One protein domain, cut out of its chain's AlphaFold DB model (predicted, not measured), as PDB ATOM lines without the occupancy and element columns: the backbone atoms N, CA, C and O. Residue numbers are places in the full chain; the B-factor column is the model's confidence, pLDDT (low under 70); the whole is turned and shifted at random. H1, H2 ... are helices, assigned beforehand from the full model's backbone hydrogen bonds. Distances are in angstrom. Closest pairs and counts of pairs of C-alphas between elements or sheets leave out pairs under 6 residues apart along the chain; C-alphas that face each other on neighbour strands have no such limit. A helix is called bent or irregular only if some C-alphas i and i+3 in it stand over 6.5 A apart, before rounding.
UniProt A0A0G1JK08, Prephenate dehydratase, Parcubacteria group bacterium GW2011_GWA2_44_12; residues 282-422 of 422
ATOM      1  N   GLY A 282     336.380 211.499 242.898       84.19
ATOM      2  CA  GLY A 282     337.707 211.511 242.278       84.19
ATOM      3  C   GLY A 282     337.782 210.723 240.965       84.19
ATOM      4  O   GLY A 282     338.562 211.073 240.083       84.19
ATOM      5  N   VAL A 283     336.964 209.679 240.790       85.50
ATOM      6  CA  VAL A 283     336.883 208.933 239.522       85.50
ATOM      7  C   VAL A 283     336.145 209.754 238.468       85.50
ATOM      8  O   VAL A 283     336.628 209.844 237.339       85.50
ATOM      9  N   PHE A 284     335.026 210.390 238.832       86.38
ATOM     10  CA  PHE A 284     334.283 211.281 237.934       86.38
ATOM     11  C   PHE A 284     335.155 212.447 237.465       86.38
ATOM     12  O   PHE A 284     335.285 212.677 236.264       86.38
ATOM     13  N   ALA A 285     335.833 213.116 238.396       88.50
ATOM     14  CA  ALA A 285     336.694 214.251 238.093       88.50
ATOM     15  C   ALA A 285     337.865 213.867 237.178       88.50
ATOM     16  O   ALA A 285     338.125 214.537 236.182       88.50
ATOM     17  N   LYS A 286     338.539 212.740 237.451       90.50
ATOM     18  CA  LYS A 286     339.624 212.232 236.593       90.50
ATOM     19  C   LYS A 286     339.142 211.892 235.183       90.50
ATOM     20  O   LYS A 286     339.874 212.116 234.220       90.50
ATOM     21  N   GLN A 287     337.948 211.317 235.048       90.38
ATOM     22  CA  GLN A 287     337.374 211.000 233.739       90.38
ATOM     23  C   GLN A 287     337.036 212.269 232.958       90.38
ATOM     24  O   GLN A 287     337.360 212.340 231.773       90.38
ATOM     25  N   GLU A 288     336.485 213.283 233.626       91.12
ATOM     26  CA  GLU A 288     336.177 214.562 232.989       91.12
ATOM     27  C   GLU A 288     337.443 215.317 232.572       91.12
ATOM     28  O   GLU A 288     337.531 215.784 231.440       91.12
ATOM     29  N   LEU A 289     338.493 215.341 233.403       91.50
ATOM     30  CA  LEU A 289     339.781 215.924 233.002       91.50
ATOM     31  C   LEU A 289     340.362 215.238 231.761       91.50
ATOM     32  O   LEU A 289     340.837 215.914 230.851       91.50
ATOM     33  N   LYS A 290     340.299 213.900 231.690       92.25
ATOM     34  CA  LYS A 290     340.747 213.148 230.506       92.25
ATOM     35  C   LYS A 290     339.918 213.485 229.267       92.25
ATOM     36  O   LYS A 290     340.480 213.602 228.181       92.25
ATOM     37  N   ARG A 291     338.602 213.632 229.423       93.00
ATOM     38  CA  ARG A 291     337.689 214.026 228.347       93.00
ATOM     39  C   ARG A 291     338.044 215.412 227.809       93.00
ATOM     40  O   ARG A 291     338.281 215.556 226.614       93.00
ATOM     41  N   LEU A 292     338.139 216.410 228.687       91.75
ATOM     42  CA  LEU A 292     338.503 217.777 228.309       91.75
ATOM     43  C   LEU A 292     339.890 217.821 227.654       91.75
ATOM     44  O   LEU A 292     340.056 218.458 226.617       91.75
ATOM     45  N   ALA A 293     340.865 217.076 228.182       90.19
ATOM     46  CA  ALA A 293     342.182 216.960 227.562       90.19
ATOM     47  C   ALA A 293     342.107 216.439 226.116       90.19
ATOM     48  O   ALA A 293     342.817 216.958 225.261       90.19
ATOM     49  N   ARG A 294     341.238 215.461 225.813       90.88
ATOM     50  CA  ARG A 294     341.032 214.966 224.439       90.88
ATOM     51  C   ARG A 294     340.352 216.000 223.547       90.88
ATOM     52  O   ARG A 294     340.868 216.269 222.463       90.88
ATOM     53  N   ILE A 295     339.279 216.640 224.024       89.38
ATOM     54  CA  ILE A 295     338.556 217.699 223.293       89.38
ATOM     55  C   ILE A 295     339.501 218.833 222.869       89.38
ATOM     56  O   ILE A 295     339.400 219.343 221.755       89.38
ATOM     57  N   PHE A 296     340.432 219.218 223.744       87.12
ATOM     58  CA  PHE A 296     341.361 220.327 223.516       87.12
ATOM     59  C   PHE A 296     342.782 219.874 223.145       87.12
ATOM     60  O   PHE A 296     343.692 220.701 223.082       87.12
ATOM     61  N   SER A 297     342.983 218.586 222.848       82.94
ATOM     62  CA  SER A 297     344.305 217.995 222.585       82.94
ATOM     63  C   SER A 297     345.012 218.609 221.376       82.94
ATOM     64  O   SER A 297     346.223 218.828 221.415       82.94
ATOM     65  N   ALA A 298     344.261 218.980 220.333       72.31
ATOM     66  CA  ALA A 298     344.791 219.677 219.160       72.31
ATOM     67  C   ALA A 298     345.475 221.012 219.518       72.31
ATOM     68  O   ALA A 298     346.376 221.460 218.808       72.31
ATOM     69  N   ASN A 299     345.115 221.616 220.656       69.12
ATOM     70  CA  ASN A 299     345.709 222.864 221.125       69.12
ATOM     71  C   ASN A 299     347.007 222.656 221.906       69.12
ATOM     72  O   ASN A 299     347.648 223.644 222.251       69.12
ATOM     73  N   ALA A 300     347.423 221.417 222.191       69.31
ATOM     74  CA  ALA A 300     348.661 221.158 222.926       69.31
ATOM     75  C   ALA A 300     349.884 221.750 222.203       69.31
ATOM     76  O   ALA A 300     350.757 222.338 222.838       69.31
ATOM     77  N   LYS A 301     349.905 221.683 220.863       72.69
ATOM     78  CA  LYS A 301     350.956 222.301 220.035       72.69
ATOM     79  C   LYS A 301     350.934 223.831 220.102       72.69
ATOM     80  O   LYS A 301     351.982 224.458 220.121       72.69
ATOM     81  N   ILE A 302     349.745 224.427 220.178       71.88
ATOM     82  CA  ILE A 302     349.566 225.883 220.282       71.88
ATOM     83  C   ILE A 302     349.972 226.367 221.675       71.88
ATOM     84  O   ILE A 302     350.595 227.413 221.808       71.88
ATOM     85  N   LEU A 303     349.655 225.596 222.718       71.62
ATOM     86  CA  LEU A 303     350.052 225.916 224.085       71.62
ATOM     87  C   LEU A 303     351.580 225.981 224.229       71.62
ATOM     88  O   LEU A 303     352.072 226.832 224.963       71.62
ATOM     89  N   ALA A 304     352.326 225.167 223.474       73.62
ATOM     90  CA  ALA A 304     353.789 225.215 223.441       73.62
ATOM     91  C   ALA A 304     354.366 226.544 222.903       73.62
ATOM     92  O   ALA A 304     355.542 226.825 223.121       73.62
ATOM     93  N   LEU A 305     353.558 227.389 222.243       68.31
ATOM     94  CA  LEU A 305     353.961 228.752 221.867       68.31
ATOM     95  C   LEU A 305     354.125 229.663 223.091       68.31
ATOM     96  O   LEU A 305     354.855 230.651 223.033       68.31
ATOM     97  N   SER A 306     353.466 229.334 224.203       68.25
ATOM     98  CA  SER A 306     353.647 230.038 225.462       68.25
ATOM     99  C   SER A 306     354.871 229.482 226.188       68.25
ATOM    100  O   SER A 306     354.872 228.354 226.676       68.25
ATOM    101  N   LYS A 307     355.934 230.287 226.287       67.25
ATOM    102  CA  LYS A 307     357.214 229.912 226.923       67.25
ATOM    103  C   LYS A 307     357.152 229.929 228.456       67.25
ATOM    104  O   LYS A 307     358.161 230.185 229.110       67.25
ATOM    105  N   ILE A 308     355.977 229.743 229.058       65.19
ATOM    106  CA  ILE A 308     355.825 229.894 230.506       65.19
ATOM    107  C   ILE A 308     356.298 228.606 231.194       65.19
ATOM    108  O   ILE A 308     355.638 227.572 231.050       65.19
ATOM    109  N   PRO A 309     357.386 228.649 231.988       59.75
ATOM    110  CA  PRO A 309     357.847 227.484 232.731       59.75
ATOM    111  C   PRO A 309     356.770 226.991 233.706       59.75
ATOM    112  O   PRO A 309     355.866 227.739 234.106       59.75
ATOM    113  N   ALA A 310     356.853 225.716 234.083       54.06
ATOM    114  CA  ALA A 310     355.957 225.107 235.059       54.06
ATOM    115  C   ALA A 310     356.137 225.789 236.426       54.06
ATOM    116  O   ALA A 310     357.025 225.447 237.199       54.06
ATOM    117  N   GLN A 311     355.309 226.788 236.718       61.62
ATOM    118  CA  GLN A 311     355.238 227.404 238.035       61.62
ATOM    119  C   GLN A 311     354.150 226.660 238.807       61.62
ATOM    120  O   GLN A 311     352.984 226.676 238.410       61.62
ATOM    121  N   THR A 312     354.523 225.944 239.865       69.56
ATOM    122  CA  THR A 312     353.595 225.097 240.620       69.56
ATOM    123  C   THR A 312     352.731 225.946 241.548       69.56
ATOM    124  O   THR A 312     353.064 226.175 242.706       69.56
ATOM    125  N   ILE A 313     351.579 226.394 241.032       83.81
ATOM    126  CA  ILE A 313     350.482 226.942 241.855       83.81
ATOM    127  C   ILE A 313     350.021 225.881 242.868       83.81
ATOM    128  O   ILE A 313     349.678 226.189 244.009       83.81
ATOM    129  N   PHE A 314     350.056 224.610 242.459       86.62
ATOM    130  CA  PHE A 314     349.624 223.472 243.258       86.62
ATOM    131  C   PHE A 314     350.758 222.476 243.479       86.62
ATOM    132  O   PHE A 314     351.579 222.254 242.593       86.62
ATOM    133  N   LYS A 315     350.752 221.826 244.650       87.19
ATOM    134  CA  LYS A 315     351.571 220.634 244.933       87.19
ATOM    135  C   LYS A 315     350.829 219.327 244.629       87.19
ATOM    136  O   LYS A 315     351.460 218.311 244.367       87.19
ATOM    137  N   ASN A 316     349.493 219.342 244.668       89.12
ATOM    138  CA  ASN A 316     348.661 218.167 244.421       89.12
ATOM    139  C   ASN A 316     348.715 217.773 242.924       89.12
ATOM    140  O   ASN A 316     348.314 218.586 242.088       89.12
ATOM    141  N   PRO A 317     349.131 216.538 242.566       89.88
ATOM    142  CA  PRO A 317     349.236 216.099 241.171       89.88
ATOM    143  C   PRO A 317     347.931 216.203 240.373       89.88
ATOM    144  O   PRO A 317     347.954 216.519 239.185       89.88
ATOM    145  N   PHE A 318     346.784 215.973 241.018       90.81
ATOM    146  CA  PHE A 318     345.477 216.104 240.380       90.81
ATOM    147  C   PHE A 318     345.171 217.564 240.021       90.81
ATOM    148  O   PHE A 318     344.749 217.845 238.901       90.81
ATOM    149  N   LEU A 319     345.445 218.505 240.930       90.44
ATOM    150  CA  LEU A 319     345.249 219.935 240.667       90.44
ATOM    151  C   LEU A 319     346.229 220.469 239.613       90.44
ATOM    152  O   LEU A 319     345.849 221.306 238.799       90.44
ATOM    153  N   ILE A 320     347.462 219.954 239.576       90.19
ATOM    154  CA  ILE A 320     348.422 220.248 238.497       90.19
ATOM    155  C   ILE A 320     347.854 219.784 237.150       90.19
ATOM    156  O   ILE A 320     347.854 220.542 236.182       90.19
ATOM    157  N   GLN A 321     347.316 218.562 237.085       90.12
ATOM    158  CA  GLN A 321     346.681 218.053 235.871       90.12
ATOM    159  C   GLN A 321     345.479 218.913 235.450       90.12
ATOM    160  O   GLN A 321     345.343 219.230 234.268       90.12
ATOM    161  N   ALA A 322     344.628 219.313 236.398       91.44
ATOM    162  CA  ALA A 322     343.490 220.186 236.125       91.44
ATOM    163  C   ALA A 322     343.936 221.554 235.580       91.44
ATOM    164  O   ALA A 322     343.383 222.032 234.590       91.44
ATOM    165  N   LEU A 323     344.982 222.151 236.157       90.75
ATOM    166  CA  LEU A 323     345.553 223.405 235.669       90.75
ATOM    167  C   LEU A 323     346.093 223.267 234.235       90.75
ATOM    168  O   LEU A 323     345.789 224.105 233.391       90.75
ATOM    169  N   ASN A 324     346.804 222.180 233.924       89.00
ATOM    170  CA  ASN A 324     347.319 221.933 232.572       89.00
ATOM    171  C   ASN A 324     346.192 221.831 231.534       89.00
ATOM    172  O   ASN A 324     346.268 222.432 230.463       89.00
ATOM    173  N   VAL A 325     345.116 221.101 231.851       90.31
ATOM    174  CA  VAL A 325     343.946 221.013 230.964       90.31
ATOM    175  C   VAL A 325     343.283 222.383 230.820       90.31
ATOM    176  O   VAL A 325     342.936 222.781 229.711       90.31
ATOM    177  N   ARG A 326     343.172 223.154 231.905       92.00
ATOM    178  CA  ARG A 326     342.632 224.518 231.862       92.00
ATOM    179  C   ARG A 326     343.445 225.407 230.921       92.00
ATOM    180  O   ARG A 326     342.860 226.160 230.149       92.00
ATOM    181  N   GLU A 327     344.770 225.296 230.935       89.56
ATOM    182  CA  GLU A 327     345.666 226.044 230.045       89.56
ATOM    183  C   GLU A 327     345.474 225.681 228.565       89.56
ATOM    184  O   GLU A 327     345.459 226.581 227.722       89.56
ATOM    185  N   MET A 328     345.201 224.412 228.238       87.94
ATOM    186  CA  MET A 328     344.820 224.002 226.873       87.94
ATOM    187  C   MET A 328     343.513 224.665 226.409       87.94
ATOM    188  O   MET A 328     343.371 225.035 225.238       87.94
ATOM    189  N   ILE A 329     342.557 224.841 227.324       89.88
ATOM    190  CA  ILE A 329     341.294 225.537 227.045       89.88
ATOM    191  C   ILE A 329     341.540 227.050 226.901       89.88
ATOM    192  O   ILE A 329     340.981 227.690 226.012       89.88
ATOM    193  N   VAL A 330     342.416 227.641 227.722       89.62
ATOM    194  CA  VAL A 330     342.810 229.057 227.610       89.62
ATOM    195  C   VAL A 330     343.513 229.344 226.283       89.62
ATOM    196  O   VAL A 330     343.231 230.373 225.668       89.62
ATOM    197  N   ALA A 331     344.371 228.438 225.805       87.06
ATOM    198  CA  ALA A 331     344.991 228.565 224.488       87.06
ATOM    199  C   ALA A 331     343.928 228.725 223.393       87.06
ATOM    200  O   ALA A 331     344.050 229.595 222.537       87.06
ATOM    201  N   PHE A 332     342.817 227.988 223.486       86.06
ATOM    202  CA  PHE A 332     341.691 228.161 222.571       86.06
ATOM    203  C   PHE A 332     341.070 229.560 222.637       86.06
ATOM    204  O   PHE A 332     340.739 230.146 221.604       86.06
ATOM    205  N   VAL A 333     340.895 230.113 223.842       86.62
ATOM    206  CA  VAL A 333     340.368 231.478 224.018       86.62
ATOM    207  C   VAL A 333     341.246 232.494 223.287       86.62
ATOM    208  O   VAL A 333     340.706 233.407 222.664       86.62
ATOM    209  N   ALA A 334     342.570 232.309 223.304       86.12
ATOM    210  CA  ALA A 334     343.513 233.150 222.570       86.12
ATOM    211  C   ALA A 334     343.252 233.114 221.056       86.12
ATOM    212  O   ALA A 334     343.079 234.161 220.433       86.12
ATOM    213  N   ILE A 335     343.129 231.910 220.482       82.50
ATOM    214  CA  ILE A 335     342.847 231.719 219.049       82.50
ATOM    215  C   ILE A 335     341.515 232.382 218.676       82.50
ATOM    216  O   ILE A 335     341.426 233.125 217.701       82.50
ATOM    217  N   ALA A 336     340.469 232.140 219.470       81.62
ATOM    218  CA  ALA A 336     339.140 232.677 219.212       81.62
ATOM    219  C   ALA A 336     339.111 234.213 219.263       81.62
ATOM    220  O   ALA A 336     338.403 234.832 218.468       81.62
ATOM    221  N   LYS A 337     339.872 234.830 220.177       83.50
ATOM    222  CA  LYS A 337     340.012 236.290 220.257       83.50
ATOM    223  C   LYS A 337     340.770 236.859 219.065       83.50
ATOM    224  O   LYS A 337     340.294 237.827 218.479       83.50
ATOM    225  N   PHE A 338     341.872 236.219 218.668       84.06
ATOM    226  CA  PHE A 338     342.649 236.606 217.490       84.06
ATOM    227  C   PHE A 338     341.787 236.621 216.222       84.06
ATOM    228  O   PHE A 338     341.658 237.652 215.568       84.06
ATOM    229  N   LEU A 339     341.122 235.499 215.922       81.31
ATOM    230  CA  LEU A 339     340.312 235.350 214.707       81.31
ATOM    231  C   LEU A 339     339.130 236.326 214.649       81.31
ATOM    232  O   LEU A 339     338.730 236.744 213.567       81.31
ATOM    233  N   LYS A 340     338.561 236.689 215.804       76.75
ATOM    234  CA  LYS A 340     337.409 237.597 215.890       76.75
ATOM    235  C   LYS A 340     337.781 239.063 216.108       76.75
ATOM    236  O   LYS A 340     336.870 239.868 216.270       76.75
ATOM    237  N   ARG A 341     339.076 239.405 216.162       70.44
ATOM    238  CA  ARG A 341     339.565 240.738 216.576       70.44
ATOM    239  C   ARG A 341     338.903 241.226 217.876       70.44
ATOM    240  O   ARG A 341     338.599 242.403 218.029       70.44
ATOM    241  N   ALA A 342     338.626 240.296 218.789       65.50
ATOM    242  CA  ALA A 342     337.961 240.591 220.050       65.50
ATOM    243  C   ALA A 342     338.985 241.004 221.112       65.50
ATOM    244  O   ALA A 342     340.136 240.564 221.079       65.50
ATOM    245  N   GLU A 343     338.548 241.802 222.087       61.84
ATOM    246  CA  GLU A 343     339.425 242.256 223.162       61.84
ATOM    247  C   GLU A 343     340.067 241.092 223.936       61.84
ATOM    248  O   GLU A 343     339.448 240.074 224.273       61.84
ATOM    249  N   LEU A 344     341.343 241.289 224.271       57.09
ATOM    250  CA  LEU A 344     342.128 240.417 225.142       57.09
ATOM    251  C   LEU A 344     341.559 240.340 226.561       57.09
ATOM    252  O   LEU A 344     341.747 239.327 227.236       57.09
ATOM    253  N   PHE A 345     340.839 241.367 227.005       56.25
ATOM    254  CA  PHE A 345     340.279 241.446 228.345       56.25
ATOM    255  C   PHE A 345     338.791 241.129 228.354       56.25
ATOM    256  O   PHE A 345     338.014 241.645 227.564       56.25
ATOM    257  N   ASP A 346     338.392 240.284 229.299       66.44
ATOM    258  CA  ASP A 346     336.992 240.141 229.674       66.44
ATOM    259  C   ASP A 346     336.837 240.808 231.044       66.44
ATOM    260  O   ASP A 346     337.077 240.181 232.079       66.44
ATOM    261  N   LYS A 347     336.574 242.125 231.024       56.78
ATOM    262  CA  LYS A 347     336.717 243.055 232.165       56.78
ATOM    263  C   LYS A 347     336.010 242.581 233.442       56.78
ATOM    264  O   LYS A 347     336.467 242.896 234.536       56.78
ATOM    265  N   TYR A 348     334.944 241.793 233.305       65.56
ATOM    266  CA  TYR A 348     334.111 241.341 234.422       65.56
ATOM    267  C   TYR A 348     334.181 239.833 234.688       65.56
ATOM    268  O   TYR A 348     333.810 239.397 235.774       65.56
ATOM    269  N   ARG A 349     334.694 239.020 233.755       71.06
ATOM    270  CA  ARG A 349     334.655 237.551 233.870       71.06
ATOM    271  C   ARG A 349     335.509 237.007 235.007       71.06
ATOM    272  O   ARG A 349     335.112 236.049 235.654       71.06
ATOM    273  N   GLU A 350     336.676 237.589 235.263       70.50
ATOM    274  CA  GLU A 350     337.542 237.132 236.361       70.50
ATOM    275  C   GLU A 350     336.892 237.394 237.724       70.50
ATOM    276  O   GLU A 350     336.893 236.522 238.592       70.50
ATOM    277  N   ALA A 351     336.277 238.570 237.884       69.00
ATOM    278  CA  ALA A 351     335.532 238.930 239.083       69.00
ATOM    279  C   ALA A 351     334.275 238.062 239.255       69.00
ATOM    280  O   ALA A 351     334.002 237.613 240.365       69.00
ATOM    281  N   ASP A 352     333.556 237.774 238.166       72.12
ATOM    282  CA  ASP A 352     332.382 236.895 238.168       72.12
ATOM    283  C   ASP A 352     332.746 235.452 238.538       72.12
ATOM    284  O   ASP A 352     332.128 234.871 239.425       72.12
ATOM    285  N   ILE A 353     333.816 234.895 237.955       71.31
ATOM    286  CA  ILE A 353     334.317 233.560 238.309       71.31
ATOM    287  C   ILE A 353     334.690 233.513 239.791       71.31
ATOM    288  O   ILE A 353     334.255 232.606 240.491       71.31
ATOM    289  N   VAL A 354     335.439 234.494 240.305       71.56
ATOM    290  CA  VAL A 354     335.816 234.516 241.728       71.56
ATOM    291  C   VAL A 354     334.586 234.652 242.619       71.56
ATOM    292  O   VAL A 354     334.468 233.900 243.579       71.56
ATOM    293  N   SER A 355     333.653 235.548 242.298       72.56
ATOM    294  CA  SER A 355     332.408 235.724 243.054       72.56
ATOM    295  C   SER A 355     331.576 234.437 243.075       72.56
ATOM    296  O   SER A 355     331.181 233.958 244.138       72.56
ATOM    297  N   ARG A 356     331.401 233.803 241.910       75.19
ATOM    298  CA  ARG A 356     330.705 232.521 241.745       75.19
ATOM    299  C   ARG A 356     331.371 231.409 242.546       75.19
ATOM    300  O   ARG A 356     330.682 230.663 243.235       75.19
ATOM    301  N   LEU A 357     332.693 231.288 242.468       68.19
ATOM    302  CA  LEU A 357     333.439 230.259 243.190       68.19
ATOM    303  C   LEU A 357     333.453 230.522 244.700       68.19
ATOM    304  O   LEU A 357     333.378 229.570 245.462       68.19
ATOM    305  N   GLN A 358     333.470 231.780 245.145       69.75
ATOM    306  CA  GLN A 358     333.342 232.150 246.560       69.75
ATOM    307  C   GLN A 358     331.934 231.945 247.118       69.75
ATOM    308  O   GLN A 358     331.786 231.702 248.308       69.75
ATOM    309  N   ALA A 359     330.897 232.067 246.293       66.88
ATOM    310  CA  ALA A 359     329.538 231.726 246.702       66.88
ATOM    311  C   ALA A 359     329.350 230.207 246.848       66.88
ATOM    312  O   ALA A 359     328.475 229.769 247.592       66.88
ATOM    313  N   LYS A 360     330.150 229.415 246.121       64.06
ATOM    314  CA  LYS A 360     330.147 227.949 246.179       64.06
ATOM    315  C   LYS A 360     331.044 227.412 247.298       64.06
ATOM    316  O   LYS A 360     330.593 226.612 248.105       64.06
ATOM    317  N   ALA A 361     332.285 227.881 247.386       59.16
ATOM    318  CA  ALA A 361     333.198 227.543 248.467       59.16
ATOM    319  C   ALA A 361     332.733 228.212 249.769       59.16
ATOM    320  O   ALA A 361     332.472 229.412 249.794       59.16
ATOM    321  N   LEU A 362     332.649 227.464 250.872       56.12
ATOM    322  CA  LEU A 362     332.376 228.027 252.201       56.12
ATOM    323  C   LEU A 362     333.279 229.255 252.447       56.12
ATOM    324  O   LEU A 362     334.477 229.214 252.148       56.12
ATOM    325  N   LYS A 363     332.720 230.346 253.009       54.56
ATOM    326  CA  LYS A 363     333.388 231.657 253.236       54.56
ATOM    327  C   LYS A 363     334.823 231.556 253.794       54.56
ATOM    328  O   LYS A 363     335.631 232.453 253.558       54.56
ATOM    329  N   GLN A 364     335.134 230.470 254.499       56.44
ATOM    330  CA  GLN A 364     336.422 230.154 255.115       56.44
ATOM    331  C   GLN A 364     337.617 230.138 254.138       56.44
ATOM    332  O   GLN A 364     338.717 230.509 254.540       56.44
ATOM    333  N   TYR A 365     337.423 229.815 252.853       62.44
ATOM    334  CA  TYR A 365     338.520 229.743 251.866       62.44
ATOM    335  C   TYR A 365     338.693 231.011 251.015       62.44
ATOM    336  O   TYR A 365     339.550 231.069 250.130       62.44
ATOM    337  N   GLY A 366     337.905 232.061 251.273       69.38
ATOM    338  CA  GLY A 366     337.765 233.203 250.366       69.38
ATOM    339  C   GLY A 366     339.072 233.932 250.026       69.38
ATOM    340  O   GLY A 366     339.277 234.294 248.866       69.38
ATOM    341  N   ALA A 367     339.965 234.140 250.998       76.12
ATOM    342  CA  ALA A 367     341.229 234.859 250.787       76.12
ATOM    343  C   ALA A 367     342.287 234.010 250.060       76.12
ATOM    344  O   ALA A 367     342.971 234.504 249.161       76.12
ATOM    345  N   GLN A 368     342.401 232.728 250.413       80.06
ATOM    346  CA  GLN A 368     343.309 231.787 249.755       80.06
ATOM    347  C   GLN A 368     342.886 231.547 248.302       80.06
ATOM    348  O   GLN A 368     343.717 231.641 247.397       80.06
ATOM    349  N   LEU A 369     341.589 231.334 248.070       79.81
ATOM    350  CA  LEU A 369     341.024 231.146 246.738       79.81
ATOM    351  C   LEU A 369     341.289 232.361 245.838       79.81
ATOM    352  O   LEU A 369     341.741 232.193 244.707       79.81
ATOM    353  N   LYS A 370     341.104 233.587 246.356       81.00
ATOM    354  CA  LYS A 370     341.444 234.830 245.637       81.00
ATOM    355  C   LYS A 370     342.913 234.871 245.212       81.00
ATOM    356  O   LYS A 370     343.199 235.215 244.068       81.00
ATOM    357  N   ARG A 371     343.843 234.512 246.107       84.75
ATOM    358  CA  ARG A 371     345.287 234.493 245.805       84.75
ATOM    359  C   ARG A 371     345.629 233.469 244.722       84.75
ATOM    360  O   ARG A 371     346.349 233.802 243.787       84.75
ATOM    361  N   ILE A 372     345.086 232.255 244.825       86.19
ATOM    362  CA  ILE A 372     345.284 231.184 243.838       86.19
ATOM    363  C   ILE A 372     344.754 231.619 242.469       86.19
ATOM    364  O   ILE A 372     345.479 231.573 241.476       86.19
ATOM    365  N   TYR A 373     343.514 232.110 242.410       86.19
ATOM    366  CA  TYR A 373     342.904 232.508 241.145       86.19
ATOM    367  C   TYR A 373     343.563 233.742 240.524       86.19
ATOM    368  O   TYR A 373     343.672 233.807 239.303       86.19
ATOM    369  N   ALA A 374     344.104 234.667 241.323       85.94
ATOM    370  CA  ALA A 374     344.925 235.760 240.800       85.94
ATOM    371  C   ALA A 374     346.154 235.237 240.031       85.94
ATOM    372  O   ALA A 374     346.446 235.726 238.937       85.94
ATOM    373  N   GLN A 375     346.832 234.203 240.548       88.50
ATOM    374  CA  GLN A 375     347.956 233.558 239.854       88.50
ATOM    375  C   GLN A 375     347.496 232.835 238.579       88.50
ATOM    376  O   GLN A 375     348.099 233.013 237.517       88.50
ATOM    377  N   ILE A 376     346.396 232.074 238.654       88.81
ATOM    378  CA  ILE A 376     345.810 231.367 237.501       88.81
ATOM    379  C   ILE A 376     345.431 232.352 236.381       88.81
ATOM    380  O   ILE A 376     345.703 232.099 235.202       88.81
ATOM    381  N   PHE A 377     344.822 233.491 236.715       87.50
ATOM    382  CA  PHE A 377     344.428 234.506 235.738       87.50
ATOM    383  C   PHE A 377     345.620 235.248 235.142       87.50
ATOM    384  O   PHE A 377     345.679 235.408 233.922       87.50
ATOM    385  N   ALA A 378     346.605 235.639 235.956       86.06
ATOM    386  CA  ALA A 378     347.839 236.248 235.460       86.06
ATOM    387  C   ALA A 378     348.536 235.336 234.436       86.06
ATOM    388  O   ALA A 378     348.941 235.789 233.361       86.06
ATOM    389  N   ARG A 379     348.585 234.031 234.723       87.75
ATOM    390  CA  ARG A 379     349.106 233.018 233.802       87.75
ATOM    391  C   ARG A 379     348.254 232.906 232.537       87.75
ATOM    392  O   ARG A 379     348.790 232.962 231.436       87.75
ATOM    393  N   SER A 380     346.929 232.862 232.678       88.50
ATOM    394  CA  SER A 380     345.996 232.803 231.543       88.50
ATOM    395  C   SER A 380     346.141 233.995 230.590       88.50
ATOM    396  O   SER A 380     346.030 233.825 229.376       88.50
ATOM    397  N   LYS A 381     346.378 235.203 231.122       87.31
ATOM    398  CA  LYS A 381     346.625 236.419 230.329       87.31
ATOM    399  C   LYS A 381     347.930 236.325 229.550       87.31
ATOM    400  O   LYS A 381     347.949 236.653 228.367       87.31
ATOM    401  N   ARG A 382     348.997 235.849 230.194       87.62
ATOM    402  CA  ARG A 382     350.304 235.679 229.553       87.62
ATOM    403  C   ARG A 382     350.249 234.636 228.430       87.62
ATOM    404  O   ARG A 382     350.668 234.951 227.327       87.62
ATOM    405  N   ILE A 383     349.613 233.480 228.663       87.88
ATOM    406  CA  ILE A 383     349.392 232.447 227.628       87.88
ATOM    407  C   ILE A 383     348.662 233.034 226.419       87.88
ATOM    408  O   ILE A 383     349.086 232.847 225.282       87.88
ATOM    409  N   GLN A 384     347.564 233.758 226.662       88.00
ATOM    410  CA  GLN A 384     346.797 234.377 225.582       88.00
ATOM    411  C   GLN A 384     347.635 235.377 224.785       88.00
ATOM    412  O   GLN A 384     347.585 235.349 223.558       88.00
ATOM    413  N   LYS A 385     348.410 236.224 225.473       88.50
ATOM    414  CA  LYS A 385     349.296 237.200 224.836       88.50
ATOM    415  C   LYS A 385     350.350 236.518 223.958       88.50
ATOM    416  O   LYS A 385     350.427 236.846 222.784       88.50
ATOM    417  N   ASP A 386     351.082 235.537 224.487       88.25
ATOM    418  CA  ASP A 386     352.147 234.842 223.746       88.25
ATOM    419  C   ASP A 386     351.621 234.192 222.453       88.25
ATOM    420  O   ASP A 386     352.239 234.294 221.391       88.25
ATOM    421  N   ILE A 387     350.454 233.540 222.528       87.00
ATOM    422  CA  ILE A 387     349.817 232.895 221.371       87.00
ATOM    423  C   ILE A 387     349.389 233.940 220.335       87.00
ATOM    424  O   ILE A 387     349.631 233.757 219.143       87.00
ATOM    425  N   ILE A 388     348.763 235.033 220.776       87.69
ATOM    426  CA  ILE A 388     348.282 236.103 219.894       87.69
ATOM    427  C   ILE A 388     349.449 236.819 219.210       87.69
ATOM    428  O   ILE A 388     349.410 237.006 217.995       87.69
ATOM    429  N   ASP A 389     350.508 237.143 219.953       88.38
ATOM    430  CA  ASP A 389     351.720 237.765 219.418       88.38
ATOM    431  C   ASP A 389     352.415 236.837 218.403       88.38
ATOM    432  O   ASP A 389     352.919 237.297 217.377       88.38
ATOM    433  N   SER A 390     352.414 235.521 218.648       87.06
ATOM    434  CA  SER A 390     352.936 234.530 217.700       87.06
ATOM    435  C   SER A 390     352.102 234.463 216.417       87.06
ATOM    436  O   SER A 390     352.658 234.474 215.318       87.06
ATOM    437  N   PHE A 391     350.772 234.454 216.526       87.69
ATOM    438  CA  PHE A 391     349.881 234.425 215.362       87.69
ATOM    439  C   PHE A 391     349.911 235.717 214.550       87.69
ATOM    440  O   PHE A 391     349.797 235.660 213.329       87.69
ATOM    441  N   ALA A 392     350.109 236.868 215.195       86.69
ATOM    442  CA  ALA A 392     350.305 238.132 214.495       86.69
ATOM    443  C   ALA A 392     351.560 238.110 213.604       86.69
ATOM    444  O   ALA A 392     351.575 238.760 212.563       86.69
ATOM    445  N   LYS A 393     352.594 237.343 213.987       86.50
ATOM    446  CA  LYS A 393     353.843 237.196 213.219       86.50
ATOM    447  C   LYS A 393     353.784 236.097 212.161       86.50
ATOM    448  O   LYS A 393     354.271 236.295 211.057       86.50
ATOM    449  N   ASN A 394     353.216 234.942 212.506       83.75
ATOM    450  CA  ASN A 394     353.341 233.709 211.715       83.75
ATOM    451  C   ASN A 394     352.021 233.243 211.074       83.75
ATOM    452  O   ASN A 394     351.988 232.196 210.433       83.75
ATOM    453  N   GLY A 395     350.928 233.983 211.276       75.62
ATOM    454  CA  GLY A 395     349.576 233.557 210.922       75.62
ATOM    455  C   GLY A 395     348.986 232.526 211.904       75.62
ATOM    456  O   GLY A 395     349.703 231.931 212.717       75.62
ATOM    457  N   PRO A 396     347.657 232.312 211.877       72.81
ATOM    458  CA  PRO A 396     347.007 231.312 212.714       72.81
ATOM    459  C   PRO A 396     347.395 229.903 212.253       72.81
ATOM    460  O   PRO A 396     347.229 229.553 211.089       72.81
ATOM    461  N   GLN A 397     347.872 229.068 213.176       66.50
ATOM    462  CA  GLN A 397     348.371 227.729 212.836       66.50
ATOM    463  C   GLN A 397     347.308 226.618 212.879       66.50
ATOM    464  O   GLN A 397     347.621 225.473 212.560       66.50
ATOM    465  N   VAL A 398     346.063 226.909 213.285       64.94
ATOM    466  CA  VAL A 398     344.996 225.900 213.438       64.94
ATOM    467  C   VAL A 398     343.611 226.486 213.128       64.94
ATOM    468  O   VAL A 398     343.295 227.608 213.527       64.94
ATOM    469  N   GLY A 399     342.764 225.699 212.454       56.88
ATOM    470  CA  GLY A 399     341.345 225.994 212.244       56.88
ATOM    471  C   GLY A 399     340.501 225.737 213.498       56.88
ATOM    472  O   GLY A 399     340.626 224.706 214.156       56.88
ATOM    473  N   VAL A 400     339.620 226.676 213.840       55.72
ATOM    474  CA  VAL A 400     338.792 226.619 215.054       55.72
ATOM    475  C   VAL A 400     337.392 226.087 214.752       55.72
ATOM    476  O   VAL A 400     336.699 226.653 213.914       55.72
ATOM    477  N   ASN A 401     336.926 225.072 215.496       64.25
ATOM    478  CA  ASN A 401     335.585 224.483 215.303       64.25
ATOM    479  C   ASN A 401     334.659 224.532 216.549       64.25
ATOM    480  O   ASN A 401     333.632 223.847 216.627       64.25
ATOM    481  N   LEU A 402     334.996 225.344 217.561       71.50
ATOM    482  CA  LEU A 402     334.157 225.540 218.754       71.50
ATOM    483  C   LEU A 402     333.844 227.032 218.999       71.50
ATOM    484  O   LEU A 402     334.749 227.856 219.102       71.50
ATOM    485  N   PRO A 403     332.561 227.414 219.134       81.94
ATOM    486  CA  PRO A 403     332.182 228.754 219.575       81.94
ATOM    487  C   PRO A 403     332.810 229.128 220.926       81.94
ATOM    488  O   PRO A 403     332.817 228.320 221.853       81.94
ATOM    489  N   LEU A 404     333.253 230.383 221.076       82.12
ATOM    490  CA  LEU A 404     333.885 230.885 222.309       82.12
ATOM    491  C   LEU A 404     333.023 230.654 223.564       82.12
ATOM    492  O   LEU A 404     333.548 230.315 224.620       82.12
ATOM    493  N   GLN A 405     331.699 230.779 223.449       82.88
ATOM    494  CA  GLN A 405     330.765 230.493 224.542       82.88
ATOM    495  C   GLN A 405     330.840 229.036 225.042       82.88
ATOM    496  O   GLN A 405     330.701 228.789 226.235       82.88
ATOM    497  N   HIS A 406     331.113 228.068 224.160       86.56
ATOM    498  CA  HIS A 406     331.256 226.660 224.545       86.56
ATOM    499  C   HIS A 406     332.580 226.420 225.268       86.56
ATOM    500  O   HIS A 406     332.647 225.663 226.222       86.56
ATOM    501  N   VAL A 407     333.637 227.107 224.846       87.69
ATOM    502  CA  VAL A 407     334.951 227.026 225.500       87.69
ATOM    503  C   VAL A 407     334.896 227.627 226.897       87.69
ATOM    504  O   VAL A 407     335.433 227.057 227.842       87.69
ATOM    505  N   ARG A 408     334.172 228.738 227.043       86.38
ATOM    506  CA  ARG A 408     333.872 229.360 228.335       86.38
ATOM    507  C   ARG A 408     333.137 228.407 229.278       86.38
ATOM    508  O   ARG A 408     333.545 228.304 230.426       86.38
ATOM    509  N   TYR A 409     332.154 227.658 228.779       88.06
ATOM    510  CA  TYR A 409     331.480 226.611 229.554       88.06
ATOM    511  C   TYR A 409     332.473 225.582 230.129       88.06
ATOM    512  O   TYR A 409     332.426 225.290 231.320       88.06
ATOM    513  N   TYR A 410     333.423 225.086 229.327       90.56
ATOM    514  CA  TYR A 410     334.428 224.124 229.804       90.56
ATOM    515  C   TYR A 410     335.459 224.739 230.764       90.56
ATOM    516  O   TYR A 410     335.901 224.058 231.689       90.56
ATOM    517  N   LEU A 411     335.807 226.023 230.597       89.38
ATOM    518  CA  LEU A 411     336.595 226.758 231.598       89.38
ATOM    519  C   LEU A 411     335.862 226.833 232.938       89.38
ATOM    520  O   LEU A 411     336.456 226.578 233.981       89.38
ATOM    521  N   ASP A 412     334.566 227.140 232.914       85.75
ATOM    522  CA  ASP A 412     333.778 227.257 234.137       85.75
ATOM    523  C   ASP A 412     333.638 225.907 234.858       85.75
ATOM    524  O   ASP A 412     333.673 225.879 236.090       85.75
ATOM    525  N   GLN A 413     333.547 224.801 234.107       86.50
ATOM    526  CA  GLN A 413     333.541 223.440 234.652       86.50
ATOM    527  C   GLN A 413     334.879 223.033 235.272       86.50
ATOM    528  O   GLN A 413     334.895 222.463 236.362       86.50
ATOM    529  N   ILE A 414     336.006 223.294 234.600       89.31
ATOM    530  CA  ILE A 414     337.311 222.921 235.156       89.31
ATOM    531  C   ILE A 414     337.667 223.766 236.378       89.31
ATOM    532  O   ILE A 414     338.288 223.256 237.306       89.31
ATOM    533  N   ASP A 415     337.218 225.022 236.409       87.38
ATOM    534  CA  ASP A 415     337.330 225.880 237.584       87.38
ATOM    535  C   ASP A 415     336.499 225.334 238.758       87.38
ATOM    536  O   ASP A 415     337.003 225.273 239.877       87.38
ATOM    537  N   ASP A 416     335.280 224.839 238.514       83.38
ATOM    538  CA  ASP A 416     334.498 224.149 239.549       83.38
ATOM    539  C   ASP A 416     335.220 222.884 240.066       83.38
ATOM    540  O   ASP A 416     335.240 222.647 241.269       83.38
ATOM    541  N   ILE A 417     335.867 222.095 239.193       85.38
ATOM    542  CA  ILE A 417     336.663 220.922 239.608       85.38
ATOM    543  C   ILE A 417     337.870 221.343 240.452       85.38
ATOM    544  O   ILE A 417     338.131 220.725 241.477       85.38
ATOM    545  N   ILE A 418     338.617 222.371 240.042       86.81
ATOM    546  CA  ILE A 418     339.778 222.851 240.806       86.81
ATOM    547  C   ILE A 418     339.333 223.258 242.208       86.81
ATOM    548  O   ILE A 418     339.919 222.783 243.171       86.81
ATOM    549  N   VAL A 419     338.275 224.067 242.329       82.62
ATOM    550  CA  VAL A 419     337.776 224.519 243.636       82.62
ATOM    551  C   VAL A 419     337.259 223.380 244.497       82.62
ATOM    552  O   VAL A 419     337.474 223.412 245.700       82.62
ATOM    553  N   TYR A 420     336.635 222.364 243.902       80.56
ATOM    554  CA  TYR A 420     336.176 221.191 244.643       80.56
ATOM    555  C   TYR A 420     337.312 220.417 245.330       80.56
ATOM    556  O   TYR A 420     337.109 219.829 246.385       80.56
ATOM    557  N   PHE A 421     338.498 220.379 244.714       82.69
ATOM    558  CA  PHE A 421     339.652 219.611 245.202       82.69
ATOM    559  C   PHE A 421     340.756 220.480 245.832       82.69
ATOM    560  O   PHE A 421     341.847 219.960 246.093       82.69
ATOM    561  N   LEU A 422     340.498 221.778 246.031       80.19
ATOM    562  CA  LEU A 422     341.323 222.686 246.839       80.19
ATOM    563  C   LEU A 422     341.042 222.482 248.322       80.19
ATOM    564  O   LEU A 422     342.041 222.467 249.079       80.19
TER     565      LEU A 422
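AT A GLANCE: This is residues 282 to 422 of the 422 residues of the protein "Prephenate dehydratase" of Parcubacteria group bacterium GW2011_GWA2_44_12 (UniProt A0A0G1JK08). A compact bundle of helices is built round H3, which runs through the middle, with the long H5 slanting past one side of it and H6 and H1 set on other sides of it. H4 folds back along the first part of H5, while short H2 is set crosswise on H3, touching it with H3's residues 327 to 332. The printed part has 141 residues with six named helices, H1 to H6 in chain order, and no named strand; its class is all helix. It is compact, with a radius of gyration of the C-alphas of 14.8 A, and spans 46 by 32 by 28 A, with H5 running nearly the whole length.

HOW THE PARTS SIT: H5, residues 363 to 394, has a kink of 38 degrees near residue 370 and is irregular, C-alphas 364 and 367 being 8.0 A apart. With residues 380 to 391 it touches the hub, H3, residues 317 to 339, at a steep tilt of 45 degrees, the same way; the closest C-alphas, of Ala 334 and Gln 384, are 4.6 A apart. H6, residues 404 to 420, touches H3 at a shallow tilt of 18 degrees, opposite ways, closest at the C-alphas of Leu 319 and Ile 418, 6.2 A. H1, residues 282 to 295, touches H3 at a shallow tilt of 29 degrees, the same way, closest at the C-alphas of Ala 293 and Val 325, 5.6 A. H4, residues 349 to 360, forms a helical hairpin with H5, at a shallow tilt of 29 degrees; the closest C-alphas, of Gln 358 and Gly 366, are 5.9 A apart. H4 and H6 only just touch, with 3 pairs of C-alphas within 8 A, closest at Leu 357 and Asp 416, 7.2 A. H2, residues 297 to 303, is about perpendicular to H3, at 76 degrees, and touches it, closest at the C-alphas of Leu 303 and Ala 331, 5.7 A. H2 is irregular, but only just: C-alphas 298 and 301 are 6.8 A apart. H1 and H5 are apart. Each O i to N i+4 pair is within hydrogen-bond range in H1, H3, H4 and H6, against 26 of 28 in H5 and 1 of 3 in H2, where 3 of 4 O i to N i+3 pairs are.

IN THESE COORDINATES: H5 measures 46.1 A from C-alpha 363 to C-alpha 394 at (353.341, 233.709, 211.715), H3 33.9 A, H6 24.5 A and H1 20.0 A, from C-alpha 282 at (337.707, 211.511, 242.278). H4 measures 16.2 A and H2 9.9 A.

THE WHOLE: The C-alphas farthest apart, of Gln 364 and Asn 394, are 46.7 A apart. The printed part has no cut and ends at the chain's last residue, 422. The link from H2 to H3, residues 304 to 316, is long. Mean pLDDT of the printed part is 79.6; 33 residues are under 70, among them 305 to 312 and 357 to 366.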